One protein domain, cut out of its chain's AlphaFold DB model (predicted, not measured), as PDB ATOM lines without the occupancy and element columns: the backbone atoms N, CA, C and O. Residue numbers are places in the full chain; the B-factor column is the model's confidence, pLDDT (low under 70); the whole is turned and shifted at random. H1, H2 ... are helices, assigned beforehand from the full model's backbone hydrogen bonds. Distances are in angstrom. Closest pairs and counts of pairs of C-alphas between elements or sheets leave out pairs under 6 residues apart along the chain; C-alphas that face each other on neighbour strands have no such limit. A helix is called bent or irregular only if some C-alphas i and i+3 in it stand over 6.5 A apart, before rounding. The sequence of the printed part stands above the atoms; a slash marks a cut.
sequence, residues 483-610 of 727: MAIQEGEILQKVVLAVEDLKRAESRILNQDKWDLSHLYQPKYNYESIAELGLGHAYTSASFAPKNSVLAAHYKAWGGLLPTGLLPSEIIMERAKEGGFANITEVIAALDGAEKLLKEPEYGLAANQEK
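What this domain is: This is residues 483 to 610 of the 727 residues of an uncharacterized protein of Magnetococcales bacterium (UniProt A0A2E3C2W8). One long helix, H1, runs along most of the length of the model, and the helical hairpin of H5 and H6 packs side by side with it; the short H3 crosses H6. H2 and H7 form a small head at the end where H1 finishes, while H4 sits off by itself toward the other end, joined to H3 by a long link, residues 535 to 547, and to H5 by a short one. The printed part has 128 residues with seven named helices, H1 to H7 in chain order, and no named strand; the class is all helix. The whole is compact, with a radius of gyration of the C-alphas of 15.0 A, yet elongated, spanning 45 by 26 by 24 A.

How they stand to each other: H1, residues 483 to 508, has a kink of 35 degrees near residue 490. It touches H6, residues 583 to 598, at a shallow tilt of 12 degrees, the same way; their closest C-alphas, of Glu 487 and Ile 583, are 6.1 A apart. H5, residues 567 to 576, and H6 are a hairpin, opposite ways at 20 degrees, closest at the C-alphas of Pro 567 and Ala 593, 5.6 A. With residues 498 to 502 alone H1 only just touches H5, with 3 pairs of C-alphas within 8 A. H1, H5 and H6 are an up and down bundle, each running against the one before it. H6 is the hub, touching four helices. H3, residues 526 to 534, touches H6 about perpendicular, at 87 degrees, with the C-alphas of Gly 533 and Gly 592 3.4 A apart. H7, residues 604 to 610, and H6 touch only at the corner, and only just, with 3 pairs. H2, residues 511 to 520, touches H7 at 69 degrees, only just short of about perpendicular; the closest C-alphas, of Trp 514 and Gln 608, are 6.6 A apart. H4, residues 548 to 556, touches no helix. In H3, H5, H6 and H7 every O i to N i+4 pair is within hydrogen-bond range, against 19 of 22 in H1, 3 of 6 in H2 and 1 of 5 in H4, where 2 of 6 O i to N i+3 pairs are.

Where its parts are: H1 begins at C-alpha 483, (180.065, 184.230, 155.855), and is 36.7 A long; H6 is 23.3 A. H2 is irregular: C-alphas 516 and 519 are 7.8 A apart. H4 is neither bent nor irregular, but only just: C-alphas 549 and 552 are 6.4 A apart. H7 ends at C-alpha 610, (146.430, 205.683, 172.380).

The domain as a whole: The C-alphas farthest apart, of Asp 512 and Ser 548, are 46.8 A apart. The printed part has no cut. The link from H3 to H4, residues 535 to 547, is long. The mean pLDDT of the printed part is 76.2; residues 522 to 523, 535 to 553 and 555 to 564 are under 70.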
ATOM      1  N   MET A 483     181.435 183.930 155.426       73.75
ATOM      2  CA  MET A 483     180.065 184.230 155.855       73.75
ATOM      3  C   MET A 483     179.936 185.684 156.304       73.75
ATOM      4  O   MET A 483     179.023 186.378 155.871       73.75
ATOM      5  N   ALA A 484     180.876 186.164 157.121       74.94
ATOM      6  CA  ALA A 484     180.871 187.542 157.588       74.94
ATOM      7  C   ALA A 484     180.950 188.536 156.419       74.94
ATOM      8  O   ALA A 484     180.160 189.473 156.386       74.94
ATOM      9  N   ILE A 485     181.843 188.326 155.441       76.62
ATOM     10  CA  ILE A 485     181.961 189.172 154.237       76.62
ATOM     11  C   ILE A 485     180.642 189.189 153.453       76.62
ATOM     12  O   ILE A 485     180.127 190.270 153.171       76.62
ATOM     13  N   GLN A 486     180.047 188.020 153.195       77.88
ATOM     14  CA  GLN A 486     178.759 187.898 152.494       77.88
ATOM     15  C   GLN A 486     177.612 188.615 153.222       77.88
ATOM     16  O   GLN A 486     176.784 189.261 152.584       77.88
ATOM     17  N   GLU A 487     177.560 188.542 154.557       77.56
ATOM     18  CA  GLU A 487     176.584 189.297 155.354       77.56
ATOM     19  C   GLU A 487     176.739 190.813 155.145       77.56
ATOM     20  O   GLU A 487     175.739 191.524 155.069       77.56
ATOM     21  N   GLY A 488     177.973 191.311 154.998       74.56
ATOM     22  CA  GLY A 488     178.266 192.735 154.807       74.56
ATOM     23  C   GLY A 488     177.632 193.330 153.553       74.56
ATOM     24  O   GLY A 488     177.012 194.391 153.623       74.56
ATOM     25  N   GLU A 489     177.717 192.630 152.420       76.00
ATOM     26  CA  GLU A 489     177.100 193.068 151.158       76.00
ATOM     27  C   GLU A 489     175.576 193.214 151.278       76.00
ATOM     28  O   GLU A 489     174.961 194.097 150.671       76.00
ATOM     29  N   ILE A 490     174.945 192.345 152.072       80.75
ATOM     30  CA  ILE A 490     173.504 192.396 152.320       80.75
ATOM     31  C   ILE A 490     173.187 193.545 153.279       80.75
ATOM     32  O   ILE A 490     172.263 194.316 153.019       80.75
ATOM     33  N   LEU A 491     173.975 193.714 154.344       79.12
ATOM     34  CA  LEU A 491     173.777 194.773 155.336       79.12
ATOM     35  C   LEU A 491     173.866 196.176 154.730       79.12
ATOM     36  O   LEU A 491     173.098 197.049 155.119       79.12
ATOM     37  N   GLN A 492     174.711 196.388 153.719       75.19
ATOM     38  CA  GLN A 492     174.732 197.657 152.979       75.19
ATOM     39  C   GLN A 492     173.363 198.007 152.370       75.19
ATOM     40  O   GLN A 492     172.941 199.161 152.400       75.19
ATOM     41  N   LYS A 493     172.625 197.013 151.857       81.00
ATOM     42  CA  LYS A 493     171.265 197.214 151.325       81.00
ATOM     43  C   LYS A 493     170.240 197.407 152.441       81.00
ATOM     44  O   LYS A 493     169.304 198.184 152.287       81.00
ATOM     45  N   VAL A 494     170.430 196.718 153.561       83.81
ATOM     46  CA  VAL A 494     169.584 196.839 154.756       83.81
ATOM     47  C   VAL A 494     169.649 198.254 155.339       83.81
ATOM     48  O   VAL A 494     168.614 198.771 155.744       83.81
ATOM     49  N   VAL A 495     170.810 198.918 155.330       81.12
ATOM     50  CA  VAL A 495     170.931 200.320 155.784       81.12
ATOM     51  C   VAL A 495     169.973 201.235 155.014       81.12
ATOM     52  O   VAL A 495     169.241 202.009 155.628       81.12
ATOM     53  N   LEU A 496     169.898 201.091 153.686       82.88
ATOM     54  CA  LEU A 496     168.953 201.847 152.855       82.88
ATOM     55  C   LEU A 496     167.493 201.521 153.206       82.88
ATOM     56  O   LEU A 496     166.658 202.421 153.274       82.88
ATOM     57  N   ALA A 497     167.188 200.252 153.486       85.31
ATOM     58  CA  ALA A 497     165.850 199.839 153.908       85.31
ATOM     59  C   ALA A 497     165.457 200.434 155.273       85.31
ATOM     60  O   ALA A 497     164.309 200.837 155.458       85.31
ATOM     61  N   VAL A 498     166.402 200.562 156.214       86.31
ATOM     62  CA  VAL A 498     166.164 201.254 157.492       86.31
ATOM     63  C   VAL A 498     165.911 202.749 157.277       86.31
ATOM     64  O   VAL A 498     165.053 203.325 157.945       86.31
ATOM     65  N   GLU A 499     166.607 203.401 156.343       85.44
ATOM     66  CA  GLU A 499     166.315 204.800 156.001       85.44
ATOM     67  C   GLU A 499     164.916 204.976 155.404       85.44
ATOM     68  O   GLU A 499     164.206 205.923 155.752       85.44
ATOM     69  N   ASP A 500     164.496 204.067 154.526       86.88
ATOM     70  CA  ASP A 500     163.146 204.084 153.965       86.88
ATOM     71  C   ASP A 500     162.080 203.826 155.036       86.88
ATOM     72  O   ASP A 500     161.043 204.497 155.039       86.88
ATOM     73  N   LEU A 501     162.366 202.944 155.997       87.50
ATOM     74  CA  LEU A 501     161.521 202.724 157.169       87.50
ATOM     75  C   LEU A 501     161.380 204.007 158.005       87.50
ATOM     76  O   LEU A 501     160.256 204.420 158.286       87.50
ATOM     77  N   LYS A 502     162.485 204.704 158.308       88.69
ATOM     78  CA  LYS A 502     162.465 206.008 159.005       88.69
ATOM     79  C   LYS A 502     161.615 207.043 158.270       88.69
ATOM     80  O   LYS A 502     160.824 207.769 158.874       88.69
ATOM     81  N   ARG A 503     161.743 207.112 156.939       88.12
ATOM     82  CA  ARG A 503     160.911 208.004 156.113       88.12
ATOM     83  C   ARG A 503     159.435 207.623 156.207       88.12
ATOM     84  O   ARG A 503     158.598 208.518 156.291       88.12
ATOM     85  N   ALA A 504     159.101 206.334 156.199       86.44
ATOM     86  CA  ALA A 504     157.723 205.868 156.338       86.44
ATOM     87  C   ALA A 504     157.136 206.207 157.719       86.44
ATOM     88  O   ALA A 504     156.036 206.755 157.785       86.44
ATOM     89  N   GLU A 505     157.890 205.980 158.796       88.38
ATOM     90  CA  GLU A 505     157.518 206.352 160.168       88.38
ATOM     91  C   GLU A 505     157.203 207.851 160.274       88.38
ATOM     92  O   GLU A 505     156.123 208.224 160.732       88.38
ATOM     93  N   SER A 506     158.081 208.715 159.744       86.06
ATOM     94  CA  SER A 506     157.897 210.176 159.778       86.06
ATOM     95  C   SER A 506     156.660 210.681 159.021       86.06
ATOM     96  O   SER A 506     156.134 211.745 159.332       86.06
ATOM     97  N   ARG A 507     156.174 209.931 158.019       86.19
ATOM     98  CA  ARG A 507     154.945 210.274 157.279       86.19
ATOM     99  C   ARG A 507     153.681 209.899 158.042       86.19
ATOM    100  O   ARG A 507     152.633 210.490 157.797       86.19
ATOM    101  N   ILE A 508     153.769 208.881 158.893       85.06
ATOM    102  CA  ILE A 508     152.645 208.354 159.668       85.06
ATOM    103  C   ILE A 508     152.488 209.140 160.972       85.06
ATOM    104  O   ILE A 508     151.367 209.408 161.400       85.06
ATOM    105  N   LEU A 509     153.605 209.515 161.592       84.69
ATOM    106  CA  LEU A 509     153.629 210.158 162.896       84.69
ATOM    107  C   LEU A 509     153.442 211.670 162.819       84.69
ATOM    108  O   LEU A 509     154.052 212.366 162.013       84.69
ATOM    109  N   ASN A 510     152.658 212.202 163.754       86.06
ATOM    110  CA  ASN A 510     152.705 213.621 164.087       86.06
ATOM    111  C   ASN A 510     153.806 213.864 165.135       86.06
ATOM    112  O   ASN A 510     153.665 213.404 166.267       86.06
ATOM    113  N   GLN A 511     154.882 214.569 164.776       81.38
ATOM    114  CA  GLN A 511     156.052 214.718 165.650       81.38
ATOM    115  C   GLN A 511     155.725 215.401 166.988       81.38
ATOM    116  O   GLN A 511     156.096 214.892 168.039       81.38
ATOM    117  N   ASP A 512     154.930 216.474 166.971       81.56
ATOM    118  CA  ASP A 512     154.566 217.210 168.191       81.56
ATOM    119  C   ASP A 512     153.782 216.330 169.178       81.56
ATOM    120  O   ASP A 512     153.976 216.391 170.394       81.56
ATOM    121  N   LYS A 513     152.894 215.467 168.661       83.25
ATOM    122  CA  LYS A 513     152.197 214.469 169.486       83.25
ATOM    123  C   LYS A 513     153.152 213.393 169.990       83.25
ATOM    124  O   LYS A 513     152.986 212.916 171.112       83.25
ATOM    125  N   TRP A 514     154.089 212.951 169.154       81.75
ATOM    126  CA  TRP A 514     155.040 211.895 169.489       81.75
ATOM    127  C   TRP A 514     155.922 212.299 170.670       81.75
ATOM    128  O   TRP A 514     155.924 211.601 171.684       81.75
ATOM    129  N   ASP A 515     156.559 213.468 170.586       81.56
ATOM    130  CA  ASP A 515     157.505 213.958 171.592       81.56
ATOM    131  C   ASP A 515     156.868 214.029 172.993       81.56
ATOM    132  O   ASP A 515     157.499 213.704 174.000       81.56
ATOM    133  N   LEU A 516     155.574 214.356 173.065       81.00
ATOM    134  CA  LEU A 516     154.818 214.438 174.319       81.00
ATOM    135  C   LEU A 516     154.260 213.093 174.812       81.00
ATOM    136  O   LEU A 516     154.017 212.935 176.008       81.00
ATOM    137  N   SER A 517     154.024 212.127 173.918       80.31
ATOM    138  CA  SER A 517     153.260 210.911 174.243       80.31
ATOM    139  C   SER A 517     154.043 209.601 174.208       80.31
ATOM    140  O   SER A 517     153.541 208.610 174.738       80.31
ATOM    141  N   HIS A 518     155.246 209.566 173.623       76.88
ATOM    142  CA  HIS A 518     156.024 208.338 173.395       76.88
ATOM    143  C   HIS A 518     156.248 207.483 174.662       76.88
ATOM    144  O   HIS A 518     156.119 206.263 174.608       76.88
ATOM    145  N   LEU A 519     156.446 208.105 175.832       74.38
ATOM    146  CA  LEU A 519     156.607 207.406 177.122       74.38
ATOM    147  C   LEU A 519     155.342 206.677 177.615       74.38
ATOM    148  O   LEU A 519     155.428 205.822 178.495       74.38
ATOM    149  N   TYR A 520     154.166 207.021 177.084       73.31
ATOM    150  CA  TYR A 520     152.876 206.437 177.472       73.31
ATOM    151  C   TYR A 520     152.382 205.373 176.487       73.31
ATOM    152  O   TYR A 520     151.283 204.841 176.658       73.31
ATOM    153  N   GLN A 521     153.158 205.078 175.446       70.75
ATOM    154  CA  GLN A 521     152.798 204.091 174.438       70.75
ATOM    155  C   GLN A 521     153.159 202.664 174.882       70.75
ATOM    156  O   GLN A 521     154.040 202.474 175.727       70.75
ATOM    157  N   PRO A 522     152.500 201.635 174.315       64.62
ATOM    158  CA  PRO A 522     152.919 200.251 174.493       64.62
ATOM    159  C   PRO A 522     154.377 200.077 174.056       64.62
ATOM    160  O   PRO A 522     154.753 200.446 172.945       64.62
ATOM    161  N   LYS A 523     155.199 199.522 174.946       66.00
ATOM    162  CA  LYS A 523     156.628 199.320 174.715       66.00
ATOM    163  C   LYS A 523     156.824 198.164 173.734       66.00
ATOM    164  O   LYS A 523     156.721 197.008 174.133       66.00
ATOM    165  N   TYR A 524     157.109 198.467 172.469       70.31
ATOM    166  CA  TYR A 524     157.653 197.457 171.564       70.31
ATOM    167  C   TYR A 524     159.089 197.165 171.978       70.31
ATOM    168  O   TYR A 524     159.883 198.084 172.188       70.31
ATOM    169  N   ASN A 525     159.413 195.885 172.101       73.62
ATOM    170  CA  ASN A 525     160.789 195.437 172.166       73.62
ATOM    171  C   ASN A 525     161.181 194.827 170.817       73.62
ATOM    172  O   ASN A 525     160.343 194.519 169.966       73.62
ATOM    173  N   TYR A 526     162.482 194.660 170.635       77.31
ATOM    174  CA  TYR A 526     163.051 194.044 169.449       77.31
ATOM    175  C   TYR A 526     162.447 192.660 169.139       77.31
ATOM    176  O   TYR A 526     162.099 192.373 167.994       77.31
ATOM    177  N   GLU A 527     162.265 191.831 170.167       75.88
ATOM    178  CA  GLU A 527     161.750 190.462 170.042       75.88
ATOM    179  C   GLU A 527     160.345 190.439 169.425       75.88
ATOM    180  O   GLU A 527     160.101 189.689 168.482       75.88
ATOM    181  N   SER A 528     159.462 191.337 169.871       74.88
ATOM    182  CA  SER A 528     158.101 191.484 169.337       74.88
ATOM    183  C   SER A 528     158.104 191.889 167.860       74.88
ATOM    184  O   SER A 528     157.251 191.462 167.084       74.88
ATOM    185  N   ILE A 529     159.061 192.726 167.448       79.56
ATOM    186  CA  ILE A 529     159.194 193.157 166.052       79.56
ATOM    187  C   ILE A 529     159.668 191.979 165.194       79.56
ATOM    188  O   ILE A 529     159.055 191.685 164.170       79.56
ATOM    189  N   ALA A 530     160.704 191.257 165.623       75.75
ATOM    190  CA  ALA A 530     161.192 190.081 164.902       75.75
ATOM    191  C   ALA A 530     160.111 188.985 164.779       75.75
ATOM    192  O   ALA A 530     159.946 188.393 163.709       75.75
ATOM    193  N   GLU A 531     159.319 188.760 165.833       75.31
ATOM    194  CA  GLU A 531     158.164 187.849 165.843       75.31
ATOM    195  C   GLU A 531     157.145 188.167 164.744       75.31
ATOM    196  O   GLU A 531     156.751 187.287 163.969       75.31
ATOM    197  N   LEU A 532     156.746 189.437 164.639       75.44
ATOM    198  CA  LEU A 532     155.796 189.899 163.626       75.44
ATOM    199  C   LEU A 532     156.321 189.651 162.205       75.44
ATOM    200  O   LEU A 532     155.563 189.251 161.312       75.44
ATOM    201  N   GLY A 533     157.625 189.834 161.986       77.75
ATOM    202  CA  GLY A 533     158.272 189.564 160.701       77.75
ATOM    203  C   GLY A 533     158.154 188.102 160.282       77.75
ATOM    204  O   GLY A 533     157.775 187.804 159.146       77.75
ATOM    205  N   LEU A 534     158.358 187.189 161.227       74.38
ATOM    206  CA  LEU A 534     158.403 185.744 160.989       74.38
ATOM    207  C   LEU A 534     157.030 185.072 160.961       74.38
ATOM    208  O   LEU A 534     156.895 183.985 160.402       74.38
ATOM    209  N   GLY A 535     156.012 185.705 161.547       69.00
ATOM    210  CA  GLY A 535     154.632 185.214 161.529       69.00
ATOM    211  C   GLY A 535     154.336 184.042 162.476       69.00
ATOM    212  O   GLY A 535     153.281 183.421 162.335       69.00
ATOM    213  N   HIS A 536     155.219 183.732 163.436       61.78
ATOM    214  CA  HIS A 536     155.060 182.642 164.416       61.78
ATOM    215  C   HIS A 536     155.634 183.004 165.803       61.78
ATOM    216  O   HIS A 536     156.472 183.894 165.906       61.78
ATOM    217  N   ALA A 537     155.208 182.281 166.855       52.81
ATOM    218  CA  ALA A 537     155.714 182.434 168.227       52.81
ATOM    219  C   ALA A 537     157.213 182.093 168.296       52.81
ATOM    220  O   ALA A 537     157.625 180.977 167.965       52.81
ATOM    221  N   TYR A 538     158.025 183.066 168.691       47.09
ATOM    222  CA  TYR A 538     159.479 182.978 168.669       47.09
ATOM    223  C   TYR A 538     160.025 182.080 169.781       47.09
ATOM    224  O   TYR A 538     159.488 181.978 170.881       47.09
ATOM    225  N   THR A 539     161.163 181.445 169.498       53.28
ATOM    226  CA  THR A 539     162.079 180.977 170.542       53.28
ATOM    227  C   THR A 539     163.443 181.575 170.240       53.28
ATOM    228  O   THR A 539     163.908 181.482 169.104       53.28
ATOM    229  N   SER A 540     164.126 182.152 171.229       52.53
ATOM    230  CA  SER A 540     165.480 182.715 171.055       52.53
ATOM    231  C   SER A 540     166.492 181.704 170.500       52.53
ATOM    232  O   SER A 540     167.508 182.063 169.918       52.53
ATOM    233  N   ALA A 541     166.192 180.412 170.647       54.31
ATOM    234  CA  ALA A 541     166.938 179.310 170.056       54.31
ATOM    235  C   ALA A 541     166.860 179.253 168.517       54.31
ATOM    236  O   ALA A 541     167.750 178.684 167.894       54.31
ATOM    237  N   SER A 542     165.824 179.826 167.894       58.31
ATOM    238  CA  SER A 542     165.609 179.760 166.440       58.31
ATOM    239  C   SER A 542     166.573 180.639 165.631       58.31
ATOM    240  O   SER A 542     166.906 180.276 164.502       58.31
ATOM    241  N   PHE A 543     167.073 181.733 166.220       62.03
ATOM    242  CA  PHE A 543     168.052 182.635 165.590       62.03
ATOM    243  C   PHE A 543     169.459 182.493 166.137       62.03
ATOM    244  O   PHE A 543     170.387 182.964 165.483       62.03
ATOM    245  N   ALA A 544     169.629 181.807 167.272       64.25
ATOM    246  CA  ALA A 544     170.940 181.532 167.830       64.25
ATOM    247  C   ALA A 544     171.878 180.995 166.732       64.25
ATOM    248  O   ALA A 544     171.482 180.114 165.954       64.25
ATOM    249  N   PRO A 545     173.116 181.515 166.634       60.81
ATOM    250  CA  PRO A 545     174.083 181.001 165.682       60.81
ATOM    251  C   PRO A 545     174.160 179.476 165.814       60.81
ATOM    252  O   PRO A 545     174.380 178.952 166.904       60.81
ATOM    253  N   LYS A 546     174.009 178.739 164.702       54.88
ATOM    254  CA  LYS A 546     174.141 177.263 164.702       54.88
ATOM    255  C   LYS A 546     175.512 176.795 165.208       54.88
ATOM    256  O   LYS A 546     175.691 175.620 165.512       54.88
ATOM    257  N   ASN A 547     176.485 177.702 165.238       56.38
ATOM    258  CA  ASN A 547     177.767 177.494 165.879       56.38
ATOM    259  C   ASN A 547     177.610 177.654 167.400       56.38
ATOM    260  O   ASN A 547     177.449 178.775 167.881       56.38
ATOM    261  N   SER A 548     177.691 176.542 168.140       54.31
ATOM    262  CA  SER A 548     177.523 176.499 169.603       54.31
ATOM    263  C   SER A 548     178.444 177.460 170.353       54.31
ATOM    264  O   SER A 548     178.094 177.904 171.439       54.31
ATOM    265  N   VAL A 549     179.586 177.814 169.758       57.28
ATOM    266  CA  VAL A 549     180.574 178.723 170.349       57.28
ATOM    267  C   VAL A 549     180.081 180.172 170.381       57.28
ATOM    268  O   VAL A 549     180.243 180.863 171.375       57.28
ATOM    269  N   LEU A 550     179.416 180.636 169.318       60.69
ATOM    270  CA  LEU A 550     178.941 182.026 169.223       60.69
ATOM    271  C   LEU A 550     177.576 182.235 169.884       60.69
ATOM    272  O   LEU A 550     177.162 183.368 170.128       60.69
ATOM    273  N   ALA A 551     176.876 181.143 170.193       66.88
ATOM    274  CA  ALA A 551     175.581 181.184 170.858       66.88
ATOM    275  C   ALA A 551     175.656 181.773 172.278       66.88
ATOM    276  O   ALA A 551     174.702 182.424 172.704       66.88
ATOM    277  N   ALA A 552     176.779 181.594 172.985       63.94
ATOM    278  CA  ALA A 552     176.996 182.183 174.309       63.94
ATOM    279  C   ALA A 552     177.055 183.723 174.253       63.94
ATOM    280  O   ALA A 552     176.447 184.399 175.081       63.94
ATOM    281  N   HIS A 553     177.698 184.275 173.219       66.56
ATOM    282  CA  HIS A 553     177.886 185.721 173.057       66.56
ATOM    283  C   HIS A 553     176.640 186.455 172.552       66.56
ATOM    284  O   HIS A 553     176.459 187.631 172.849       66.56
ATOM    285  N   TYR A 554     175.739 185.769 171.840       73.75
ATOM    286  CA  TYR A 554     174.508 186.381 171.324       73.75
ATOM    287  C   TYR A 554     173.636 187.010 172.427       73.75
ATOM    288  O   TYR A 554     173.074 188.085 172.228       73.75
ATOM    289  N   LYS A 555     173.540 186.371 173.604       67.62
ATOM    290  CA  LYS A 555     172.796 186.936 174.743       67.62
ATOM    291  C   LYS A 555     173.559 188.061 175.437       67.62
ATOM    292  O   LYS A 555     172.940 189.054 175.800       67.62
ATOM    293  N   ALA A 556     174.874 187.912 175.600       67.81
ATOM    294  CA  ALA A 556     175.720 188.905 176.261       67.81
ATOM    295  C   ALA A 556     175.743 190.238 175.495       67.81
ATOM    296  O   ALA A 556     175.553 191.296 176.084       67.81
ATOM    297  N   TRP A 557     175.869 190.193 174.167       68.94
ATOM    298  CA  TRP A 557     175.930 191.395 173.324       68.94
ATOM    299  C   TRP A 557     174.571 191.993 172.974       68.94
ATOM    300  O   TRP A 557     174.505 192.959 172.223       68.94
ATOM    301  N   GLY A 558     173.486 191.401 173.468       63.22
ATOM    302  CA  GLY A 558     172.141 191.853 173.157       63.22
ATOM    303  C   GLY A 558     171.637 193.025 174.002       63.22
ATOM    304  O   GLY A 558     170.666 193.652 173.583       63.22
ATOM    305  N   GLY A 559     172.238 193.269 175.171       62.34
ATOM    306  CA  GLY A 559     171.838 194.347 176.077       62.34
ATOM    307  C   GLY A 559     170.361 194.327 176.513       62.34
ATOM    308  O   GLY A 559     169.534 193.533 176.058       62.34
ATOM    309  N   LEU A 560     170.010 195.229 177.431       60.56
ATOM    310  CA  LEU A 560     168.622 195.636 177.661       60.56
ATOM    311  C   LEU A 560     168.351 196.840 176.757       60.56
ATOM    312  O   LEU A 560     168.850 197.932 177.018       60.56
ATOM    313  N   LEU A 561     167.576 196.644 175.690       64.38
ATOM    314  CA  LEU A 561     167.278 197.726 174.752       64.38
ATOM    315  C   LEU A 561     166.343 198.780 175.374       64.38
ATOM    316  O   LEU A 561     165.409 198.417 176.102       64.38
ATOM    317  N   PRO A 562     166.516 200.074 175.043       59.97
ATOM    318  CA  PRO A 562     165.626 201.124 175.515       59.97
ATOM    319  C   PRO A 562     164.196 200.907 175.006       59.97
ATOM    320  O   PRO A 562     163.960 200.633 173.829       59.97
ATOM    321  N   THR A 563     163.216 201.053 175.894       60.50
ATOM    322  CA  THR A 563     161.793 200.923 175.547       60.50
ATOM    323  C   THR A 563     161.187 202.266 175.144       60.50
ATOM    324  O   THR A 563     161.503 203.268 175.779       60.50
ATOM    325  N   GLY A 564     160.250 202.280 174.189       67.00
ATOM    326  CA  GLY A 564     159.565 203.511 173.745       67.00
ATOM    327  C   GLY A 564     160.218 204.208 172.545       67.00
ATOM    328  O   GLY A 564     159.907 205.361 172.261       67.00
ATOM    329  N   LEU A 565     161.114 203.503 171.856       77.50
ATOM    330  CA  LEU A 565     161.736 203.924 170.605       77.50
ATOM    331  C   LEU A 565     160.882 203.532 169.390       77.50
ATOM    332  O   LEU A 565     160.046 202.625 169.465       77.50
ATOM    333  N   LEU A 566     161.119 204.197 168.259       86.12
ATOM    334  CA  LEU A 566     160.539 203.798 166.978       86.12
ATOM    335  C   LEU A 566     161.078 202.435 166.521       86.12
ATOM    336  O   LEU A 566     162.213 202.086 166.846       86.12
ATOM    337  N   PRO A 567     160.319 201.659 165.727       85.94
ATOM    338  CA  PRO A 567     160.793 200.383 165.192       85.94
ATOM    339  C   PRO A 567     162.156 200.478 164.491       85.94
ATOM    340  O   PRO A 567     163.037 199.655 164.743       85.94
ATOM    341  N   SER A 568     162.369 201.510 163.670       87.62
ATOM    342  CA  SER A 568     163.665 201.754 163.032       87.62
ATOM    343  C   SER A 568     164.785 202.059 164.034       87.62
ATOM    344  O   SER A 568     165.922 201.639 163.833       87.62
ATOM    345  N   GLU A 569     164.481 202.755 165.127       86.94
ATOM    346  CA  GLU A 569     165.430 203.072 166.196       86.94
ATOM    347  C   GLU A 569     165.779 201.827 167.011       86.94
ATOM    348  O   GLU A 569     166.951 201.606 167.285       86.94
ATOM    349  N   ILE A 570     164.808 200.956 167.303       85.00
ATOM    350  CA  ILE A 570     165.033 199.669 167.981       85.00
ATOM    351  C   ILE A 570     165.997 198.791 167.172       85.00
ATOM    352  O   ILE A 570     166.945 198.235 167.731       85.00
ATOM    353  N   ILE A 571     165.791 198.690 165.852       86.31
ATOM    354  CA  ILE A 571     166.687 197.948 164.950       86.31
ATOM    355  C   ILE A 571     168.094 198.555 164.977       86.31
ATOM    356  O   ILE A 571     169.082 197.824 165.038       86.31
ATOM    357  N   MET A 572     168.196 199.886 164.970       85.88
ATOM    358  CA  MET A 572     169.480 200.586 164.985       85.88
ATOM    359  C   MET A 572     170.216 200.475 166.321       85.88
ATOM    360  O   MET A 572     171.432 200.301 166.309       85.88
ATOM    361  N   GLU A 573     169.527 200.550 167.459       81.62
ATOM    362  CA  GLU A 573     170.141 200.338 168.774       81.62
ATOM    363  C   GLU A 573     170.659 198.903 168.900       81.62
ATOM    364  O   GLU A 573     171.825 198.694 169.234       81.62
ATOM    365  N   ARG A 574     169.867 197.908 168.476       82.25
ATOM    366  CA  ARG A 574     170.320 196.510 168.441       82.25
ATOM    367  C   ARG A 574     171.512 196.297 167.503       82.25
ATOM    368  O   ARG A 574     172.406 195.504 167.798       82.25
ATOM    369  N   ALA A 575     171.544 197.012 166.379       82.62
ATOM    370  CA  ALA A 575     172.639 196.968 165.415       82.62
ATOM    371  C   ALA A 575     173.935 197.596 165.951       82.62
ATOM    372  O   ALA A 575     175.015 197.069 165.686       82.62
ATOM    373  N   LYS A 576     173.847 198.699 166.711       77.81
ATOM    374  CA  LYS A 576     175.008 199.347 167.351       77.81
ATOM    375  C   LYS A 576     175.706 198.414 168.336       77.81
ATOM    376  O   LYS A 576     176.932 198.404 168.405       77.81
ATOM    377  N   GLU A 577     174.929 197.610 169.053       73.62
ATOM    378  CA  GLU A 577     175.437 196.600 169.982       73.62
ATOM    379  C   GLU A 577     175.882 195.312 169.273       73.62
ATOM    380  O   GLU A 577     176.440 194.413 169.891       73.62
ATOM    381  N   GLY A 578     175.668 195.178 167.965       75.12
ATOM    382  CA  GLY A 578     175.948 193.937 167.247       75.12
ATOM    383  C   GLY A 578     175.207 192.722 167.787       75.12
ATOM    384  O   GLY A 578     175.709 191.598 167.748       75.12
ATOM    385  N   GLY A 579     174.010 192.966 168.313       76.81
ATOM    386  CA  GLY A 579     173.205 191.961 168.982       76.81
ATOM    387  C   GLY A 579     172.398 191.079 168.027       76.81
ATOM    388  O   GLY A 579     171.601 190.275 168.511       76.81
ATOM    389  N   PHE A 580     172.531 191.210 166.702       81.44
ATOM    390  CA  PHE A 580     171.895 190.277 165.766       81.44
ATOM    391  C   PHE A 580     172.757 189.025 165.591       81.44
ATOM    392  O   PHE A 580     173.948 189.097 165.301       81.44
ATOM    393  N   ALA A 581     172.167 187.845 165.702       77.62
ATOM    394  CA  ALA A 581     172.857 186.584 165.490       77.62
ATOM    395  C   ALA A 581     173.333 186.416 164.043       77.62
ATOM    396  O   ALA A 581     174.396 185.841 163.809       77.62
ATOM    397  N   ASN A 582     172.532 186.861 163.071       76.94
ATOM    398  CA  ASN A 582     172.808 186.737 161.639       76.94
ATOM    399  C   ASN A 582     171.923 187.680 160.804       76.94
ATOM    400  O   ASN A 582     171.018 188.336 161.317       76.94
ATOM    401  N   ILE A 583     172.156 187.705 159.491       80.88
ATOM    402  CA  ILE A 583     171.415 188.554 158.549       80.88
ATOM    403  C   ILE A 583     169.919 188.229 158.442       80.88
ATOM    404  O   ILE A 583     169.111 189.128 158.227       80.88
ATOM    405  N   THR A 584     169.528 186.964 158.608       82.19
ATOM    406  CA  THR A 584     168.117 186.549 158.555       82.19
ATOM    407  C   THR A 584     167.323 187.219 159.664       82.19
ATOM    408  O   THR A 584     166.187 187.630 159.459       82.19
ATOM    409  N   GLU A 585     167.943 187.353 160.831       82.25
ATOM    410  CA  GLU A 585     167.351 188.024 161.973       82.25
ATOM    411  C   GLU A 585     167.138 189.529 161.709       82.25
ATOM    412  O   GLU A 585     166.077 190.076 162.004       82.25
ATOM    413  N   VAL A 586     168.107 190.180 161.059       85.50
ATOM    414  CA  VAL A 586     168.009 191.591 160.652       85.50
ATOM    415  C   VAL A 586     166.867 191.810 159.651       85.50
ATOM    416  O   VAL A 586     166.085 192.750 159.793       85.50
ATOM    417  N   ILE A 587     166.742 190.931 158.650       85.75
ATOM    418  CA  ILE A 587     165.666 190.996 157.646       85.75
ATOM    419  C   ILE A 587     164.302 190.767 158.307       85.75
ATOM    420  O   ILE A 587     163.362 191.510 158.043       85.75
ATOM    421  N   ALA A 588     164.200 189.793 159.214       84.12
ATOM    422  CA  ALA A 588     162.973 189.532 159.959       84.12
ATOM    423  C   ALA A 588     162.523 190.748 160.783       84.12
ATOM    424  O   ALA A 588     161.335 191.063 160.822       84.12
ATOM    425  N   ALA A 589     163.463 191.460 161.408       86.94
ATOM    426  CA  ALA A 589     163.160 192.676 162.150       86.94
ATOM    427  C   ALA A 589     162.626 193.794 161.238       86.94
ATOM    428  O   ALA A 589     161.647 194.454 161.582       86.94
ATOM    429  N   LEU A 590     163.218 193.977 160.053       88.06
ATOM    430  CA  LEU A 590     162.726 194.933 159.057       88.06
ATOM    431  C   LEU A 590     161.314 194.592 158.566       88.06
ATOM    432  O   LEU A 590     160.441 195.460 158.575       88.06
ATOM    433  N   ASP A 591     161.072 193.334 158.196       85.38
ATOM    434  CA  ASP A 591     159.756 192.872 157.741       85.38
ATOM    435  C   ASP A 591     158.697 193.034 158.840       85.38
ATOM    436  O   ASP A 591     157.551 193.410 158.585       85.38
ATOM    437  N   GLY A 592     159.075 192.760 160.088       86.12
ATOM    438  CA  GLY A 592     158.214 192.944 161.247       86.12
ATOM    439  C   GLY A 592     157.871 194.403 161.511       86.12
ATOM    440  O   GLY A 592     156.708 194.722 161.762       86.12
ATOM    441  N   ALA A 593     158.854 195.297 161.386       88.12
ATOM    442  CA  ALA A 593     158.636 196.733 161.495       88.12
ATOM    443  C   ALA A 593     157.708 197.238 160.381       88.12
ATOM    444  O   ALA A 593     156.770 197.987 160.654       88.12
ATOM    445  N   GLU A 594     157.895 196.777 159.140       85.38
ATOM    446  CA  GLU A 594     157.017 197.137 158.025       85.38
ATOM    447  C   GLU A 594     155.572 196.671 158.258       85.38
ATOM    448  O   GLU A 594     154.626 197.429 158.016       85.38
ATOM    449  N   LYS A 595     155.375 195.440 158.749       84.75
ATOM    450  CA  LYS A 595     154.042 194.944 159.116       84.75
ATOM    451  C   LYS A 595     153.433 195.796 160.220       84.75
ATOM    452  O   LYS A 595     152.299 196.236 160.072       84.75
ATOM    453  N   LEU A 596     154.200 196.115 161.261       84.38
ATOM    454  CA  LEU A 596     153.743 196.944 162.373       84.38
ATOM    455  C   LEU A 596     153.276 198.340 161.923       84.38
ATOM    456  O   LEU A 596     152.311 198.866 162.471       84.38
ATOM    457  N   LEU A 597     153.897 198.932 160.896       84.12
ATOM    458  CA  LEU A 597     153.416 200.193 160.314       84.12
ATOM    459  C   LEU A 597     152.027 200.073 159.673       84.12
ATOM    460  O   LEU A 597     151.282 201.052 159.643       84.12
ATOM    461  N   LYS A 598     151.687 198.895 159.143       79.62
ATOM    462  CA  LYS A 598     150.438 198.630 158.414       79.62
ATOM    463  C   LYS A 598     149.306 198.127 159.316       79.62
ATOM    464  O   LYS A 598     148.161 198.096 158.869       79.62
ATOM    465  N   GLU A 599     149.603 197.742 160.557       82.50
ATOM    466  CA  GLU A 599     148.622 197.176 161.484       82.50
ATOM    467  C   GLU A 599     147.622 198.233 161.995       82.50
ATOM    468  O   GLU A 599     148.019 199.237 162.594       82.50
ATOM    469  N   PRO A 600     146.306 198.029 161.811       78.56
ATOM    470  CA  PRO A 600     145.307 199.053 162.119       78.56
ATOM    471  C   PRO A 600     145.005 199.203 163.618       78.56
ATOM    472  O   PRO A 600     144.619 200.286 164.051       78.56
ATOM    473  N   GLU A 601     145.154 198.145 164.424       75.94
ATOM    474  CA  GLU A 601     144.718 198.146 165.835       75.94
ATOM    475  C   GLU A 601     145.845 198.446 166.834       75.94
ATOM    476  O   GLU A 601     145.627 199.075 167.877       75.94
ATOM    477  N   TYR A 602     147.049 197.976 166.525       72.94
ATOM    478  CA  TYR A 602     148.233 198.055 167.383       72.94
ATOM    479  C   TYR A 602     149.477 198.485 166.606       72.94
ATOM    480  O   TYR A 602     150.585 198.315 167.104       72.94
ATOM    481  N   GLY A 603     149.312 199.031 165.398       79.88
ATOM    482  CA  GLY A 603     150.398 199.652 164.650       79.88
ATOM    483  C   GLY A 603     150.721 201.066 165.122       79.88
ATOM    484  O   GLY A 603     150.080 201.619 166.022       79.88
ATOM    485  N   LEU A 604     151.719 201.670 164.481       82.75
ATOM    486  CA  LEU A 604     152.350 202.914 164.933       82.75
ATOM    487  C   LEU A 604     151.362 204.088 165.093       82.75
ATOM    488  O   LEU A 604     151.373 204.769 166.117       82.75
ATOM    489  N   ALA A 605     150.458 204.291 164.127       83.12
ATOM    490  CA  ALA A 605     149.450 205.356 164.190       83.12
ATOM    491  C   ALA A 605     148.437 205.146 165.329       83.12
ATOM    492  O   ALA A 605     148.104 206.078 166.064       83.12
ATOM    493  N   ALA A 606     147.962 203.907 165.495       81.62
ATOM    494  CA  ALA A 606     147.007 203.552 166.541       81.62
ATOM    495  C   ALA A 606     147.628 203.703 167.936       81.62
ATOM    496  O   ALA A 606     146.972 204.178 168.865       81.62
ATOM    497  N   ASN A 607     148.906 203.351 168.077       81.19
ATOM    498  CA  ASN A 607     149.631 203.494 169.331       81.19
ATOM    499  C   ASN A 607     149.979 204.944 169.659       81.19
ATOM    500  O   ASN A 607     149.844 205.326 170.823       81.19
ATOM    501  N   GLN A 608     150.314 205.773 168.666       84.19
ATOM    502  CA  GLN A 608     150.465 207.211 168.880       84.19
ATOM    503  C   GLN A 608     149.171 207.832 169.423       84.19
ATOM    504  O   GLN A 608     149.212 208.598 170.385       84.19
ATOM    505  N   GLU A 609     148.013 207.483 168.859       84.12
ATOM    506  CA  GLU A 609     146.734 208.031 169.318       84.12
ATOM    507  C   GLU A 609     146.358 207.520 170.721       84.12
ATOM    508  O   GLU A 609     145.921 208.302 171.565       84.12
ATOM    509  N   LYS A 610     146.610 206.239 171.025       83.12
ATOM    510  CA  LYS A 610     146.430 205.683 172.380       83.12
ATOM    511  C   LYS A 610     147.338 206.366 173.407       83.12
ATOM    512  O   LYS A 610     146.862 206.768 174.468       83.12
TER     513      LYS A 610